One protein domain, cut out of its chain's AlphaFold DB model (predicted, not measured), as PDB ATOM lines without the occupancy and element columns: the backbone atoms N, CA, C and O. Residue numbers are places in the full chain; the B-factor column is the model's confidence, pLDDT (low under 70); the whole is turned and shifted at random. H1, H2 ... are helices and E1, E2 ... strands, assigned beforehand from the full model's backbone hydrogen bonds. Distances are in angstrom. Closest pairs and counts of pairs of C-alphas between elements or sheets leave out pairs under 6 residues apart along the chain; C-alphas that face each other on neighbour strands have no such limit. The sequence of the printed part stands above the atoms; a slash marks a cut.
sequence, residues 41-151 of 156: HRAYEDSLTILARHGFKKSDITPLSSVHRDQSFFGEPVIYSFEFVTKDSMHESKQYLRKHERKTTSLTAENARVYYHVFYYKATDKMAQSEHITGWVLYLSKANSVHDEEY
ATOM      1  N   HIS A  41     -58.263  61.888 104.909       88.31
ATOM      2  CA  HIS A  41     -58.756  61.012 105.968       88.31
ATOM      3  C   HIS A  41     -59.477  61.823 107.053       88.31
ATOM      4  O   HIS A  41     -60.530  61.414 107.540       88.31
ATOM      5  N   ARG A  42     -58.970  63.010 107.398       89.25
ATOM      6  CA  ARG A  42     -59.667  63.915 108.321       89.25
ATOM      7  C   ARG A  42     -60.997  64.423 107.755       89.25
ATOM      8  O   ARG A  42     -61.994  64.383 108.464       89.25
ATOM      9  N   ALA A  43     -61.029  64.834 106.485       88.44
ATOM     10  CA  ALA A  43     -62.261  65.207 105.783       88.44
ATOM     11  C   ALA A  43     -63.307  64.090 105.846       88.44
ATOM     12  O   ALA A  43     -64.475  64.347 106.128       88.44
ATOM     13  N   TYR A  44     -62.872  62.847 105.646       90.94
ATOM     14  CA  TYR A  44     -63.738  61.683 105.749       90.94
ATOM     15  C   TYR A  44     -64.323  61.514 107.157       90.94
ATOM     16  O   TYR A  44     -65.540  61.468 107.309       90.94
ATOM     17  N   GLU A  45     -63.500  61.491 108.204       91.88
ATOM     18  CA  GLU A  45     -63.993  61.318 109.580       91.88
ATOM     19  C   GLU A  45     -64.931  62.450 110.041       91.88
ATOM     20  O   GLU A  45     -65.951  62.191 110.690       91.88
ATOM     21  N   ASP A  46     -64.657  63.697 109.653       91.25
ATOM     22  CA  ASP A  46     -65.549  64.817 109.967       91.25
ATOM     23  C   ASP A  46     -66.864  64.732 109.192       91.25
ATOM     24  O   ASP A  46     -67.934  64.936 109.767       91.25
ATOM     25  N   SER A  47     -66.810  64.358 107.910       91.25
ATOM     26  CA  SER A  47     -68.014  64.156 107.101       91.25
ATOM     27  C   SER A  47     -68.911  63.061 107.687       91.25
ATOM     28  O   SER A  47     -70.119  63.253 107.810       91.25
ATOM     29  N   LEU A  48     -68.329  61.955 108.167       92.00
ATOM     30  CA  LEU A  48     -69.060  60.900 108.870       92.00
ATOM     31  C   LEU A  48     -69.677  61.399 110.180       92.00
ATOM     32  O   LEU A  48     -70.765  60.961 110.553       92.00
ATOM     33  N   THR A  49     -69.004  62.315 110.876       91.56
ATOM     34  CA  THR A  49     -69.525  62.924 112.105       91.56
ATOM     35  C   THR A  49     -70.747  63.795 111.818       91.56
ATOM     36  O   THR A  49     -71.744  63.690 112.535       91.56
ATOM     37  N   ILE A  50     -70.706  64.615 110.764       89.38
ATOM     38  CA  ILE A  50     -71.857  65.419 110.325       89.38
ATOM     39  C   ILE A  50     -73.002  64.490 109.908       89.38
ATOM     40  O   ILE A  50     -74.107  64.600 110.435       89.38
ATOM     41  N   LEU A  51     -72.738  63.492 109.063       90.94
ATOM     42  CA  LEU A  51     -73.737  62.501 108.649       90.94
ATOM     43  C   LEU A  51     -74.394  61.792 109.849       90.94
ATOM     44  O   LEU A  51     -75.615  61.632 109.876       90.94
ATOM     45  N   ALA A  52     -73.620  61.437 110.878       90.81
ATOM     46  CA  ALA A  52     -74.143  60.822 112.097       90.81
ATOM     47  C   ALA A  52     -75.101  61.733 112.877       90.81
ATOM     48  O   ALA A  52     -76.121  61.252 113.377       90.81
ATOM     49  N   ARG A  53     -74.831  63.044 112.937       89.19
ATOM     50  CA  ARG A  53     -75.758  64.029 113.531       89.19
ATOM     51  C   ARG A  53     -77.073  64.119 112.760       89.19
ATOM     52  O   ARG A  53     -78.109  64.387 113.360       89.19
ATOM     53  N   HIS A  54     -77.036  63.826 111.464       87.00
ATOM     54  CA  HIS A  54     -78.198  63.800 110.578       87.00
ATOM     55  C   HIS A  54     -78.821  62.402 110.415       87.00
ATOM     56  O   HIS A  54     -79.605  62.173 109.497       87.00
ATOM     57  N   GLY A  55     -78.521  61.470 111.327       87.88
ATOM     58  CA  GLY A  55     -79.207  60.178 111.433       87.88
ATOM     59  C   GLY A  55     -78.563  59.024 110.663       87.88
ATOM     60  O   GLY A  55     -79.029  57.889 110.779       87.88
ATOM     61  N   PHE A  56     -77.467  59.256 109.937       88.69
ATOM     62  CA  PHE A  56     -76.734  58.190 109.254       88.69
ATOM     63  C   PHE A  56     -75.794  57.468 110.226       88.69
ATOM     64  O   PHE A  56     -74.772  57.998 110.659       88.69
ATOM     65  N   LYS A  57     -76.098  56.218 110.573       88.69
ATOM     66  CA  LYS A  57     -75.225  55.434 111.458       88.69
ATOM     67  C   LYS A  57     -73.943  55.040 110.727       88.69
ATOM     68  O   LYS A  57     -74.008  54.389 109.689       88.69
ATOM     69  N   LYS A  58     -72.776  55.313 111.325       85.31
ATOM     70  CA  LYS A  58     -71.458  54.922 110.775       85.31
ATOM     71  C   LYS A  58     -71.371  53.424 110.438       85.31
ATOM     72  O   LYS A  58     -70.747  53.061 109.454       85.31
ATOM     73  N   SER A  59     -72.040  52.559 111.209       87.12
ATOM     74  CA  SER A  59     -72.100  51.106 110.966       87.12
ATOM     75  C   SER A  59     -72.895  50.690 109.726       87.12
ATOM     76  O   SER A  59     -72.799  49.542 109.297       87.12
ATOM     77  N   ASP A  60     -73.743  51.579 109.216       88.19
ATOM     78  CA  ASP A  60     -74.607  51.310 108.071       88.19
ATOM     79  C   ASP A  60     -74.050  51.917 106.782       88.19
ATOM     80  O   ASP A  60     -74.587  51.619 105.723       88.19
ATOM     81  N   ILE A  61     -72.979  52.711 106.867       89.62
ATOM     82  CA  ILE A  61     -72.307  53.365 105.745       89.62
ATOM     83  C   ILE A  61     -71.215  52.440 105.201       89.62
ATOM     84  O   ILE A  61     -70.249  52.126 105.896       89.62
ATOM     85  N   THR A  62     -71.345  52.045 103.936       89.94
ATOM     86  CA  THR A  62     -70.309  51.310 103.205       89.94
ATOM     87  C   THR A  62     -69.769  52.202 102.087       89.94
ATOM     88  O   THR A  62     -70.533  52.533 101.176       89.94
ATOM     89  N   PRO A  63     -68.483  52.598 102.122       89.31
ATOM     90  CA  PRO A  63     -67.900  53.430 101.078       89.31
ATOM     91  C   PRO A  63     -67.857  52.678  99.742       89.31
ATOM     92  O   PRO A  63     -67.536  51.488  99.697       89.31
ATOM     93  N   LEU A  64     -68.193  53.378  98.662       86.69
ATOM     94  CA  LEU A  64     -68.074  52.897  97.284       86.69
ATOM     95  C   LEU A  64     -66.801  53.395  96.611       86.69
ATOM     96  O   LEU A  64     -66.213  52.674  95.808       86.69
ATOM     97  N   SER A  65     -66.380  54.612  96.945       86.75
ATOM     98  CA  SER A  65     -65.194  55.242  96.385       86.75
ATOM     99  C   SER A  65     -64.249  55.722  97.482       86.75
ATOM    100  O   SER A  65     -64.628  55.917  98.640       86.75
ATOM    101  N   SER A  66     -62.976  55.877  97.120       87.62
ATOM    102  CA  SER A  66     -62.025  56.602  97.956       87.62
ATOM    103  C   SER A  66     -62.380  58.084  97.984       87.62
ATOM    104  O   SER A  66     -62.854  58.616  96.984       87.62
ATOM    105  N   VAL A  67     -62.046  58.763  99.081       89.75
ATOM    106  CA  VAL A  67     -62.193  60.219  99.182       89.75
ATOM    107  C   VAL A  67     -61.335  60.894  98.121       89.75
ATOM    108  O   VAL A  67     -60.104  60.816  98.149       89.75
ATOM    109  N   HIS A  68     -62.007  61.542  97.180       88.94
ATOM    110  CA  HIS A  68     -61.409  62.366  96.155       88.94
ATOM    111  C   HIS A  68     -61.291  63.805  96.650       88.94
ATOM    112  O   HIS A  68     -62.040  64.253  97.518       88.94
ATOM    113  N   ARG A  69     -60.300  64.520  96.125       88.69
ATOM    114  CA  ARG A  69     -60.040  65.915  96.462       88.69
ATOM    115  C   ARG A  69     -59.980  66.706  95.169       88.69
ATOM    116  O   ARG A  69     -58.985  66.618  94.453       88.69
ATOM    117  N   ASP A  70     -60.994  67.526  94.953       86.25
ATOM    118  CA  ASP A  70     -61.094  68.437  93.826       86.25
ATOM    119  C   ASP A  70     -60.657  69.845  94.227       86.25
ATOM    120  O   ASP A  70     -61.053  70.399  95.258       86.25
ATOM    121  N   GLN A  71     -59.807  70.437  93.394       81.06
ATOM    122  CA  GLN A  71     -59.413  71.834  93.505       81.06
ATOM    123  C   GLN A  71     -59.419  72.444  92.106       81.06
ATOM    124  O   GLN A  71     -58.490  72.207  91.336       81.06
ATOM    125  N   SER A  72     -60.456  73.223  91.789       65.69
ATOM    126  CA  SER A  72     -60.623  73.800  90.454       65.69
ATOM    127  C   SER A  72     -59.569  74.875  90.174       65.69
ATOM    128  O   SER A  72     -58.758  74.704  89.272       65.69
ATOM    129  N   PHE A  73     -59.536  75.976  90.944       64.88
ATOM    130  CA  PHE A  73     -58.671  77.138  90.678       64.88
ATOM    131  C   PHE A  73     -58.410  78.002  91.929       64.88
ATOM    132  O   PHE A  73     -58.994  77.793  92.993       64.88
ATOM    133  N   PHE A  74     -57.512  78.991  91.805       61.91
ATOM    134  CA  PHE A  74     -57.234  79.978  92.856       61.91
ATOM    135  C   PHE A  74     -58.519  80.687  93.308       61.91
ATOM    136  O   PHE A  74     -59.166  81.365  92.516       61.91
ATOM    137  N   GLY A  75     -58.844  80.565  94.596       64.12
ATOM    138  CA  GLY A  75     -60.010  81.202  95.213       64.12
ATOM    139  C   GLY A  75     -61.254  80.317  95.301       64.12
ATOM    140  O   GLY A  75     -62.170  80.674  96.038       64.12
ATOM    141  N   GLU A  76     -61.286  79.159  94.633       71.94
ATOM    142  CA  GLU A  76     -62.354  78.177  94.844       71.94
ATOM    143  C   GLU A  76     -62.095  77.318  96.090       71.94
ATOM    144  O   GLU A  76     -60.934  77.034  96.422       71.94
ATOM    145  N   PRO A  77     -63.157  76.906  96.809       79.25
ATOM    146  CA  PRO A  77     -63.007  76.008  97.940       79.25
ATOM    147  C   PRO A  77     -62.463  74.657  97.470       79.25
ATOM    148  O   PRO A  77     -62.813  74.154  96.406       79.25
ATOM    149  N   VAL A  78     -61.610  74.049  98.292       85.88
ATOM    150  CA  VAL A  78     -61.219  72.649  98.096       85.88
ATOM    151  C   VAL A  78     -62.413  71.777  98.467       85.88
ATOM    152  O   VAL A  78     -62.930  71.899  99.582       85.88
ATOM    153  N   ILE A  79     -62.816  70.903  97.551       89.38
ATOM    154  CA  ILE A  79     -63.948  69.997  97.720       89.38
ATOM    155  C   ILE A  79     -63.415  68.585  97.944       89.38
ATOM    156  O   ILE A  79     -62.553  68.105  97.213       89.38
ATOM    157  N   TYR A  80     -63.922  67.924  98.977       91.38
ATOM    158  CA  TYR A  80     -63.674  66.519  99.266       91.38
ATOM    159  C   TYR A  80     -64.939  65.744  98.937       91.38
ATOM    160  O   TYR A  80     -65.993  66.040  99.496       91.38
ATOM    161  N   SER A  81     -64.848  64.767  98.046       92.56
ATOM    162  CA  SER A  81     -66.004  64.011  97.577       92.56
ATOM    163  C   SER A  81     -65.811  62.515  97.752       92.56
ATOM    164  O   SER A  81     -64.704  61.993  97.642       92.56
ATOM    165  N   PHE A  82     -66.885  61.811  98.090       92.75
ATOM    166  CA  PHE A  82     -66.908  60.352  98.102       92.75
ATOM    167  C   PHE A  82     -68.338  59.844  97.995       92.75
ATOM    168  O   PHE A  82     -69.305  60.546  98.299       92.75
ATOM    169  N   GLU A  83     -68.453  58.588  97.598       92.31
ATOM    170  CA  GLU A  83     -69.719  57.897  97.440       92.31
ATOM    171  C   GLU A  83     -69.833  56.792  98.478       92.31
ATOM    172  O   GLU A  83     -68.862  56.092  98.788       92.31
ATOM    173  N   PHE A  84     -71.036  56.595  99.002       91.94
ATOM    174  CA  PHE A  84     -71.326  55.495  99.909       91.94
ATOM    175  C   PHE A  84     -72.739  54.954  99.706       91.94
ATOM    176  O   PHE A  84     -73.618  55.605  99.145       91.94
ATOM    177  N   VAL A  85     -72.975  53.745 100.201       90.44
ATOM    178  CA  VAL A  85     -74.317  53.162 100.310       90.44
ATOM    179  C   VAL A  85     -74.689  52.933 101.757       90.44
ATOM    180  O   VAL A  85     -73.822  52.700 102.600       90.44
ATOM    181  N   THR A  86     -75.992  52.943 102.025       90.75
ATOM    182  CA  THR A  86     -76.538  52.457 103.287       90.75
ATOM    183  C   THR A  86     -77.185  51.089 103.113       90.75
ATOM    184  O   THR A  86     -77.499  50.664 102.000       90.75
ATOM    185  N   LYS A  87     -77.435  50.376 104.217       86.75
ATOM    186  CA  LYS A  87     -78.262  49.155 104.182       86.75
ATOM    187  C   LYS A  87     -79.627  49.410 103.538       86.75
ATOM    188  O   LYS A  87     -80.084  48.588 102.743       86.75
ATOM    189  N   ASP A  88     -80.223  50.561 103.835       87.25
ATOM    190  CA  ASP A  88     -81.515  50.969 103.288       87.25
ATOM    191  C   ASP A  88     -81.413  51.268 101.790       87.25
ATOM    192  O   ASP A  88     -82.194  50.726 101.010       87.25
ATOM    193  N   SER A  89     -80.390  52.007 101.344       86.62
ATOM    194  CA  SER A  89     -80.205  52.286  99.912       86.62
ATOM    195  C   SER A  89     -79.895  51.015  99.113       86.62
ATOM    196  O   SER A  89     -80.359  50.847  97.983       86.62
ATOM    197  N   MET A  90     -79.203  50.045  99.714       84.75
ATOM    198  CA  MET A  90     -79.014  48.716  99.128       84.75
ATOM    199  C   MET A  90     -80.323  47.923  99.040       84.75
ATOM    200  O   MET A  90     -80.516  47.158  98.091       84.75
ATOM    201  N   HIS A  91     -81.231  48.080 100.005       85.44
ATOM    202  CA  HIS A  91     -82.560  47.479  99.939       85.44
ATOM    203  C   HIS A  91     -83.403  48.113  98.826       85.44
ATOM    204  O   HIS A  91     -83.965  47.388  98.002       85.44
ATOM    205  N   GLU A  92     -83.426  49.443  98.744       85.38
ATOM    206  CA  GLU A  92     -84.096  50.193  97.678       85.38
ATOM    207  C   GLU A  92     -83.567  49.808  96.292       85.38
ATOM    208  O   GLU A  92     -84.353  49.526  95.389       85.38
ATOM    209  N   SER A  93     -82.245  49.676  96.145       81.19
ATOM    210  CA  SER A  93     -81.607  49.207  94.905       81.19
ATOM    211  C   SER A  93     -82.162  47.847  94.465       81.19
ATOM    212  O   SER A  93     -82.496  47.641  93.299       81.19
ATOM    213  N   LYS A  94     -82.327  46.900  95.403       81.12
ATOM    214  CA  LYS A  94     -82.903  45.574  95.114       81.12
ATOM    215  C   LYS A  94     -84.380  45.651  94.733       81.12
ATOM    216  O   LYS A  94     -84.817  44.900  93.862       81.12
ATOM    217  N   GLN A  95     -85.157  46.517  95.384       83.62
ATOM    218  CA  GLN A  95     -86.563  46.728  95.032       83.62
ATOM    219  C   GLN A  95     -86.702  47.326  93.629       83.62
ATOM    220  O   GLN A  95     -87.523  46.853  92.841       83.62
ATOM    221  N   TYR A  96     -85.863  48.312  93.303       78.88
ATOM    222  CA  TYR A  96     -85.805  48.924  91.983       78.88
ATOM    223  C   TYR A  96     -85.474  47.881  90.910       78.88
ATOM    224  O   TYR A  96     -86.230  47.724  89.951       78.88
ATOM    225  N   LEU A  97     -84.429  47.077  91.126       77.75
ATOM    226  CA  LEU A  97     -84.067  45.983  90.223       77.75
ATOM    227  C   LEU A  97     -85.236  45.024  89.989       77.75
ATOM    228  O   LEU A  97     -85.634  44.830  88.847       77.75
ATOM    229  N   ARG A  98     -85.867  44.502  91.049       80.62
ATOM    230  CA  ARG A  98     -87.011  43.577  90.926       80.62
ATOM    231  C   ARG A  98     -88.189  44.169  90.148       80.62
ATOM    232  O   ARG A  98     -88.877  43.452  89.428       80.62
ATOM    233  N   LYS A  99     -88.443  45.473  90.291       79.56
ATOM    234  CA  LYS A  99     -89.531  46.169  89.588       79.56
ATOM    235  C   LYS A  99     -89.238  46.356  88.093       79.56
ATOM    236  O   LYS A  99     -90.175  46.394  87.294       79.56
ATOM    237  N   HIS A 100     -87.964  46.469  87.715       71.81
ATOM    238  CA  HIS A 100     -87.530  46.839  86.365       71.81
ATOM    239  C   HIS A 100     -86.823  45.712  85.583       71.81
ATOM    240  O   HIS A 100     -86.650  45.845  84.376       71.81
ATOM    241  N   GLU A 101     -86.529  44.567  86.209       65.69
ATOM    242  CA  GLU A 101     -85.854  43.392  85.617       65.69
ATOM    243  C   GLU A 101     -86.520  42.890  84.323       65.69
ATOM    244  O   GLU A 101     -85.848  42.467  83.388       65.69
ATOM    245  N   ARG A 102     -87.852  43.004  84.211       59.44
ATOM    246  CA  ARG A 102     -88.595  42.615  82.997       59.44
ATOM    247  C   ARG A 102     -88.561  43.646  81.864       59.44
ATOM    248  O   ARG A 102     -88.953  43.312  80.752       59.44
ATOM    249  N   LYS A 103     -88.178  44.897  82.133       58.94
ATOM    250  CA  LYS A 103     -88.282  46.010  81.169       58.94
ATOM    251  C   LYS A 103     -86.970  46.328  80.453       58.94
ATOM    252  O   LYS A 103     -87.000  47.008  79.435       58.94
ATOM    253  N   THR A 104     -85.843  45.838  80.956       55.78
ATOM    254  CA  THR A 104     -84.507  46.242  80.497       55.78
ATOM    255  C   THR A 104     -83.506  45.129  80.782       55.78
ATOM    256  O   THR A 104     -83.141  44.899  81.931       55.78
ATOM    257  N   THR A 105     -83.031  44.457  79.735       60.72
ATOM    258  CA  THR A 105     -82.035  43.370  79.798       60.72
ATOM    259  C   THR A 105     -80.639  43.819  80.257       60.72
ATOM    260  O   THR A 105     -79.799  42.972  80.537       60.72
ATOM    261  N   SER A 106     -80.378  45.128  80.352       66.75
ATOM    262  CA  SER A 106     -79.075  45.725  80.699       66.75
ATOM    263  C   SER A 106     -78.953  46.221  82.149       66.75
ATOM    264  O   SER A 106     -77.921  46.782  82.531       66.75
ATOM    265  N   LEU A 107     -80.000  46.059  82.961       64.00
ATOM    266  CA  LEU A 107     -80.071  46.620  84.308       64.00
ATOM    267  C   LEU A 107     -79.436  45.645  85.317       64.00
ATOM    268  O   LEU A 107     -80.023  44.623  85.657       64.00
ATOM    269  N   THR A 108     -78.214  45.944  85.768       65.31
ATOM    270  CA  THR A 108     -77.466  45.125  86.741       65.31
ATOM    271  C   THR A 108     -77.400  45.804  88.113       65.31
ATOM    272  O   THR A 108     -77.673  46.995  88.255       65.31
ATOM    273  N   ALA A 109     -76.991  45.051  89.138       63.44
ATOM    274  CA  ALA A 109     -76.793  45.577  90.491       63.44
ATOM    275  C   ALA A 109     -75.646  46.599  90.625       63.44
ATOM    276  O   ALA A 109     -75.563  47.299  91.637       63.44
ATOM    277  N   GLU A 110     -74.766  46.696  89.629       66.44
ATOM    278  CA  GLU A 110     -73.772  47.771  89.534       66.44
ATOM    279  C   GLU A 110     -74.386  49.029  88.916       66.44
ATOM    280  O   GLU A 110     -74.189  50.126  89.427       66.44
ATOM    281  N   ASN A 111     -75.218  48.860  87.889       67.06
ATOM    282  CA  ASN A 111     -75.729  49.950  87.058       67.06
ATOM    283  C   ASN A 111     -76.992  50.610  87.626       67.06
ATOM    284  O   ASN A 111     -77.523  51.527  87.013       67.06
ATOM    285  N   ALA A 112     -77.547  50.093  88.722       68.31
ATOM    286  CA  ALA A 112     -78.830  50.521  89.289       68.31
ATOM    287  C   ALA A 112     -78.774  50.706  90.803       68.31
ATOM    288  O   ALA A 112     -79.758  50.515  91.522       68.31
ATOM    289  N   ARG A 113     -77.577  51.013  91.296       78.69
ATOM    290  CA  ARG A 113     -77.338  51.239  92.708       78.69
ATOM    291  C   ARG A 113     -77.897  52.600  93.103       78.69
ATOM    292  O   ARG A 113     -77.640  53.597  92.441       78.69
ATOM    293  N   VAL A 114     -78.641  52.617  94.198       85.06
ATOM    294  CA  VAL A 114     -79.007  53.830  94.919       85.06
ATOM    295  C   VAL A 114     -77.890  54.109  95.915       85.06
ATOM    296  O   VAL A 114     -77.639  53.308  96.826       85.06
ATOM    297  N   TYR A 115     -77.194  55.221  95.723       88.31
ATOM    298  CA  TYR A 115     -76.049  55.624  96.532       88.31
ATOM    299  C   TYR A 115     -76.159  57.091  96.934       88.31
ATOM    300  O   TYR A 115     -76.985  57.842  96.417       88.31
ATOM    301  N   TYR A 116     -75.337  57.474  97.900       89.75
ATOM    302  CA  TYR A 116     -75.201  58.841  98.356       89.75
ATOM    303  C   TYR A 116     -73.858  59.387  97.898       89.75
ATOM    304  O   TYR A 116     -72.833  58.727  98.083       89.75
ATOM    305  N   HIS A 117     -73.865  60.589  97.337       91.19
ATOM    306  CA  HIS A 117     -72.671  61.353  97.019       91.19
ATOM    307  C   HIS A 117     -72.531  62.478  98.044       91.19
ATOM    308  O   HIS A 117     -73.463  63.243  98.299       91.19
ATOM    309  N   VAL A 118     -71.364  62.536  98.674       91.81
ATOM    310  CA  VAL A 118     -70.998  63.550  99.654       91.81
ATOM    311  C   VAL A 118     -70.075  64.562  99.004       91.81
ATOM    312  O   VAL A 118     -69.081  64.169  98.403       91.81
ATOM    313  N   PHE A 119     -70.346  65.847  99.216       91.44
ATOM    314  CA  PHE A 119     -69.413  66.936  98.945       91.44
ATOM    315  C   PHE A 119     -69.136  67.685 100.244       91.44
ATOM    316  O   PHE A 119     -70.027  68.305 100.819       91.44
ATOM    317  N   TYR A 120     -67.897  67.635 100.711       90.81
ATOM    318  CA  TYR A 120     -67.454  68.259 101.945       90.81
ATOM    319  C   TYR A 120     -66.446  69.361 101.641       90.81
ATOM    320  O   TYR A 120     -65.414  69.114 101.020       90.81
ATOM    321  N   TYR A 121     -66.729  70.589 102.060       89.69
ATOM    322  CA  TYR A 121     -65.866  71.727 101.767       89.69
ATOM    323  C   TYR A 121     -66.007  72.835 102.806       89.69
ATOM    324  O   TYR A 121     -66.948  72.877 103.598       89.69
ATOM    325  N   LYS A 122     -65.035  73.746 102.828       87.75
ATOM    326  CA  LYS A 122     -65.086  74.911 103.709       87.75
ATOM    327  C   LYS A 122     -66.016  75.965 103.113       87.75
ATOM    328  O   LYS A 122     -65.839  76.334 101.953       87.75
ATOM    329  N   ALA A 123     -66.956  76.469 103.910       85.94
ATOM    330  CA  ALA A 123     -67.864  77.541 103.520       85.94
ATOM    331  C   ALA A 123     -67.084  78.725 102.933       85.94
ATOM    332  O   ALA A 123     -66.051  79.137 103.471       85.94
ATOM    333  N   THR A 124     -67.590  79.262 101.827       84.62
ATOM    334  CA  THR A 124     -67.016  80.453 101.196       84.62
ATOM    335  C   THR A 124     -67.467  81.716 101.927       84.62
ATOM    336  O   THR A 124     -68.518  81.732 102.571       84.62
ATOM    337  N   ASP A 125     -66.722  82.812 101.774       83.88
ATOM    338  CA  ASP A 125     -67.111  84.110 102.344       83.88
ATOM    339  C   ASP A 125     -68.486  84.571 101.838       83.88
ATOM    340  O   ASP A 125     -69.249  85.193 102.577       83.88
ATOM    341  N   LYS A 126     -68.837  84.215 100.596       84.62
ATOM    342  CA  LYS A 126     -70.161  84.480 100.026       84.62
ATOM    343  C   LYS A 126     -71.256  83.768 100.824       84.62
ATOM    344  O   LYS A 126     -72.198  84.432 101.235       84.62
ATOM    345  N   MET A 127     -71.102  82.470 101.103       83.81
ATOM    346  CA  MET A 127     -72.070  81.690 101.895       83.81
ATOM    347  C   MET A 127     -72.207  82.220 103.327       83.81
ATOM    348  O   MET A 127     -73.310  82.283 103.866       83.81
ATOM    349  N   ALA A 128     -71.105  82.669 103.932       85.06
ATOM    350  CA  ALA A 128     -71.141  83.285 105.257       85.06
ATOM    351  C   ALA A 128     -71.954  84.591 105.278       85.06
ATOM    352  O   ALA A 128     -72.624  84.882 106.267       85.06
ATOM    353  N   GLN A 129     -71.916  85.369 104.192       84.94
ATOM    354  CA  GLN A 129     -72.634  86.639 104.079       84.94
ATOM    355  C   GLN A 129     -74.098  86.475 103.661       84.94
ATOM    356  O   GLN A 129     -74.953  87.161 104.213       84.94
ATOM    357  N   SER A 130     -74.393  85.607 102.686       86.81
ATOM    358  CA  SER A 130     -75.745  85.455 102.131       86.81
ATOM    359  C   SER A 130     -76.614  84.470 102.902       86.81
ATOM    360  O   SER A 130     -77.823  84.662 102.982       86.81
ATOM    361  N   GLU A 131     -76.012  83.415 103.446       84.56
ATOM    362  CA  GLU A 131     -76.727  82.267 104.019       84.56
ATOM    363  C   GLU A 131     -76.390  82.053 105.502       84.56
ATOM    364  O   GLU A 131     -76.942  81.163 106.139       84.56
ATOM    365  N   HIS A 132     -75.496  82.874 106.070       85.12
ATOM    366  CA  HIS A 132     -74.985  82.744 107.442       85.12
ATOM    367  C   HIS A 132     -74.324  81.383 107.740       85.12
ATOM    368  O   HIS A 132     -74.176  80.987 108.897       85.12
ATOM    369  N   ILE A 133     -73.865  80.688 106.694       84.00
ATOM    370  CA  ILE A 133     -73.192  79.391 106.786       84.00
ATOM    371  C   ILE A 133     -71.692  79.623 106.975       84.00
ATOM    372  O   ILE A 133     -71.032  80.249 106.148       84.00
ATOM    373  N   THR A 134     -71.132  79.099 108.063       84.88
ATOM    374  CA  THR A 134     -69.704  79.221 108.389       84.88
ATOM    375  C   THR A 134     -69.080  77.858 108.684       84.88
ATOM    376  O   THR A 134     -69.778  76.884 108.957       84.88
ATOM    377  N   GLY A 135     -67.750  77.775 108.635       87.12
ATOM    378  CA  GLY A 135     -67.028  76.542 108.955       87.12
ATOM    379  C   GLY A 135     -67.004  75.543 107.799       87.12
ATOM    380  O   GLY A 135     -66.771  75.929 106.655       87.12
ATOM    381  N   TRP A 136     -67.161  74.260 108.115       88.00
ATOM    382  CA  TRP A 136     -67.212  73.182 107.131       88.00
ATOM    383  C   TRP A 136     -68.654  72.798 106.839       88.00
ATOM    384  O   TRP A 136     -69.498  72.821 107.730       88.00
ATOM    385  N   VAL A 137     -68.913  72.464 105.583       88.31
ATOM    386  CA  VAL A 137     -70.244  72.206 105.055       88.31
ATOM    387  C   VAL A 137     -70.230  70.878 104.324       88.31
ATOM    388  O   VAL A 137     -69.271  70.565 103.614       88.31
ATOM    389  N   LEU A 138     -71.305  70.114 104.494       90.00
ATOM    390  CA  LEU A 138     -71.536  68.863 103.795       90.00
ATOM    391  C   LEU A 138     -72.798  68.973 102.939       90.00
ATOM    392  O   LEU A 138     -73.890  69.180 103.458       90.00
ATOM    393  N   TYR A 139     -72.660  68.783 101.633       89.12
ATOM    394  CA  TYR A 139     -73.784  68.517 100.743       89.12
ATOM    395  C   TYR A 139     -73.913  67.021 100.534       89.12
ATOM    396  O   TYR A 139     -72.923  66.308 100.364       89.12
ATOM    397  N   LEU A 140     -75.156  66.564 100.555       89.25
ATOM    398  CA  LEU A 140     -75.519  65.186 100.307       89.25
ATOM    399  C   LEU A 140     -76.458  65.172  99.107       89.25
ATOM    400  O   LEU A 140     -77.445  65.904  99.088       89.25
ATOM    401  N   SER A 141     -76.182  64.332  98.124       87.06
ATOM    402  CA  SER A 141     -77.151  63.992  97.087       87.06
ATOM    403  C   SER A 141     -77.369  62.489  97.077       87.06
ATOM    404  O   SER A 141     -76.465  61.705  97.376       87.06
ATOM    405  N   LYS A 142     -78.602  62.077  96.800       85.25
ATOM    406  CA  LYS A 142     -78.965  60.679  96.609       85.25
ATOM    407  C   LYS A 142     -79.133  60.459  95.118       85.25
ATOM    408  O   LYS A 142     -80.038  61.011  94.505       85.25
ATOM    409  N   ALA A 143     -78.267  59.642  94.547       80.44
ATOM    410  CA  ALA A 143     -78.306  59.321  93.136       80.44
ATOM    411  C   ALA A 143     -78.881  57.919  92.935       80.44
ATOM    412  O   ALA A 143     -78.585  56.971  93.676       80.44
ATOM    413  N   ASN A 144     -79.700  57.778  91.901       72.94
ATOM    414  CA  ASN A 144     -79.958  56.505  91.249       72.94
ATOM    415  C   ASN A 144     -79.567  56.639  89.771       72.94
ATOM    416  O   ASN A 144     -79.369  57.738  89.268       72.94
ATOM    417  N   SER A 145     -79.465  55.529  89.048       60.25
ATOM    418  CA  SER A 145     -78.976  55.526  87.663       60.25
ATOM    419  C   SER A 145     -79.828  56.285  86.636       60.25
ATOM    420  O   SER A 145     -79.493  56.284  85.452       60.25
ATOM    421  N   VAL A 146     -80.927  56.914  87.062       56.31
ATOM    422  CA  VAL A 146     -81.875  57.640  86.209       56.31
ATOM    423  C   VAL A 146     -82.163  59.059  86.727       56.31
ATOM    424  O   VAL A 146     -82.473  59.935  85.923       56.31
ATOM    425  N   HIS A 147     -82.056  59.304  88.035       57.97
ATOM    426  CA  HIS A 147     -82.397  60.567  88.684       57.97
ATOM    427  C   HIS A 147     -81.518  60.846  89.905       57.97
ATOM    428  O   HIS A 147     -81.338  59.976  90.762       57.97
ATOM    429  N   ASP A 148     -81.080  62.100  90.004       59.22
ATOM    430  CA  ASP A 148     -80.434  62.656  91.186       59.22
ATOM    431  C   ASP A 148     -81.475  63.406  92.026       59.22
ATOM    432  O   ASP A 148     -82.167  64.303  91.540       59.22
ATOM    433  N   GLU A 149     -81.601  63.021  93.291       70.00
ATOM    434  CA  GLU A 149     -82.357  63.744  94.309       70.00
ATOM    435  C   GLU A 149     -81.361  64.493  95.203       70.00
ATOM    436  O   GLU A 149     -80.650  63.902  96.023       70.00
ATOM    437  N   GLU A 150     -81.280  65.812  95.035       66.44
ATOM    438  CA  GLU A 150     -80.470  66.668  95.900       66.44
ATOM    439  C   GLU A 150     -81.176  66.920  97.234       66.44
ATOM    440  O   GLU A 150     -82.376  67.210  97.279       66.44
ATOM    441  N   TYR A 151     -80.427  66.854  98.339       62.12
ATOM    442  CA  TYR A 151     -80.950  67.337  99.610       62.12
ATOM    443  C   TYR A 151     -80.969  68.869  99.583       62.12
ATOM    444  O   TYR A 151     -79.939  69.487  99.317       62.12
TER     445      TYR A 151
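Overview. This is residues 41 to 151 of the 156 residues of an uncharacterized protein of Lactobacillus perolens DSM 12744 (UniProt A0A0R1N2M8). A strongly twisted antiparallel sheet makes the body: the long strands E3, E4 and E5 lie side by side, with short E1 and E2 along E3 and short E6 along E5. H1 packs on E3, E4 and E5 from one side, H2 reaches outward from one end of the sheet, and H3 sits beyond the opposite end, in the turn between E4 and E5. The printed part has 111 residues with three named helices and six named strands, in the order H1 E1 E2 E3 H2 E4 H3 E5 E6, of the mixed class, helices and strands. It is only just loose, close to compact, with a radius of gyration of the C-alphas of 16.2 A, and elongated, spanning 51 by 29 by 25 A.

Along the chain. Find C-alpha 41 at (-58.756, 61.012, 105.968); from there H1 runs through residues 41 to 53, 18.9 A long. Next come two short strands, E1 at residues 61 to 63 and E2 at residues 68 to 70. E3, residues 79 to 86, covers 22.3 A, and H2 follows at once from C-alpha 87 at (-78.262, 49.155, 104.182) through residue 100, 20.2 A. Look then for E4 at residues 115 to 122, 23.3 A, H3 at residues 125 to 130, and E5 at residues 136 to 143, 22.6 A. E6, residues 148 to 150, ends with C-alpha 150 at (-80.470, 66.668, 95.900).

Arrangement. Begin at E3, where the sheet is branched: E1 beside residues 84 to 86 and E2 beside residues 79 to 81 lie on one side, E4 on the other side. Look for N 62 and O 85 at 2.9 A between E1 and E3, and N 68 and O 81 at 2.8 A in the hairpin of E2 and E3. N 80 and O 120 are 2.8 A apart between E3 and E4, N 117 and O 141 2.8 A between E4 and E5, and N 149 and O 142 2.8 A in the hairpin of E5 and E6. H1 is on the sheet; its closest C-alphas to E4 are those of Ser 47 and Tyr 120, 6.6 A. H2 is on the sheet too, at a height over the sheet of 11.6 A, with Ser 89 and Tyr 115 the closest C-alphas of H2 and E4, 6.3 A. H3 is not on the sheet and is apart from H1 and H2. In H1, H2 and H3 every O i to N i+4 pair is within hydrogen-bond range.

Size, cuts and confidence. The two C-alphas farthest apart, those of Arg 102 and Gln 129, are 51.4 A apart. The printed part has no cut, and the link from H2 to E4, 14 residues, is long; within it residues 101 to 106 stand free. The mean pLDDT of the printed part is 81.8, and residues 72 to 75, 101 to 112, 145 to 148 and 150 to 151 are under 70.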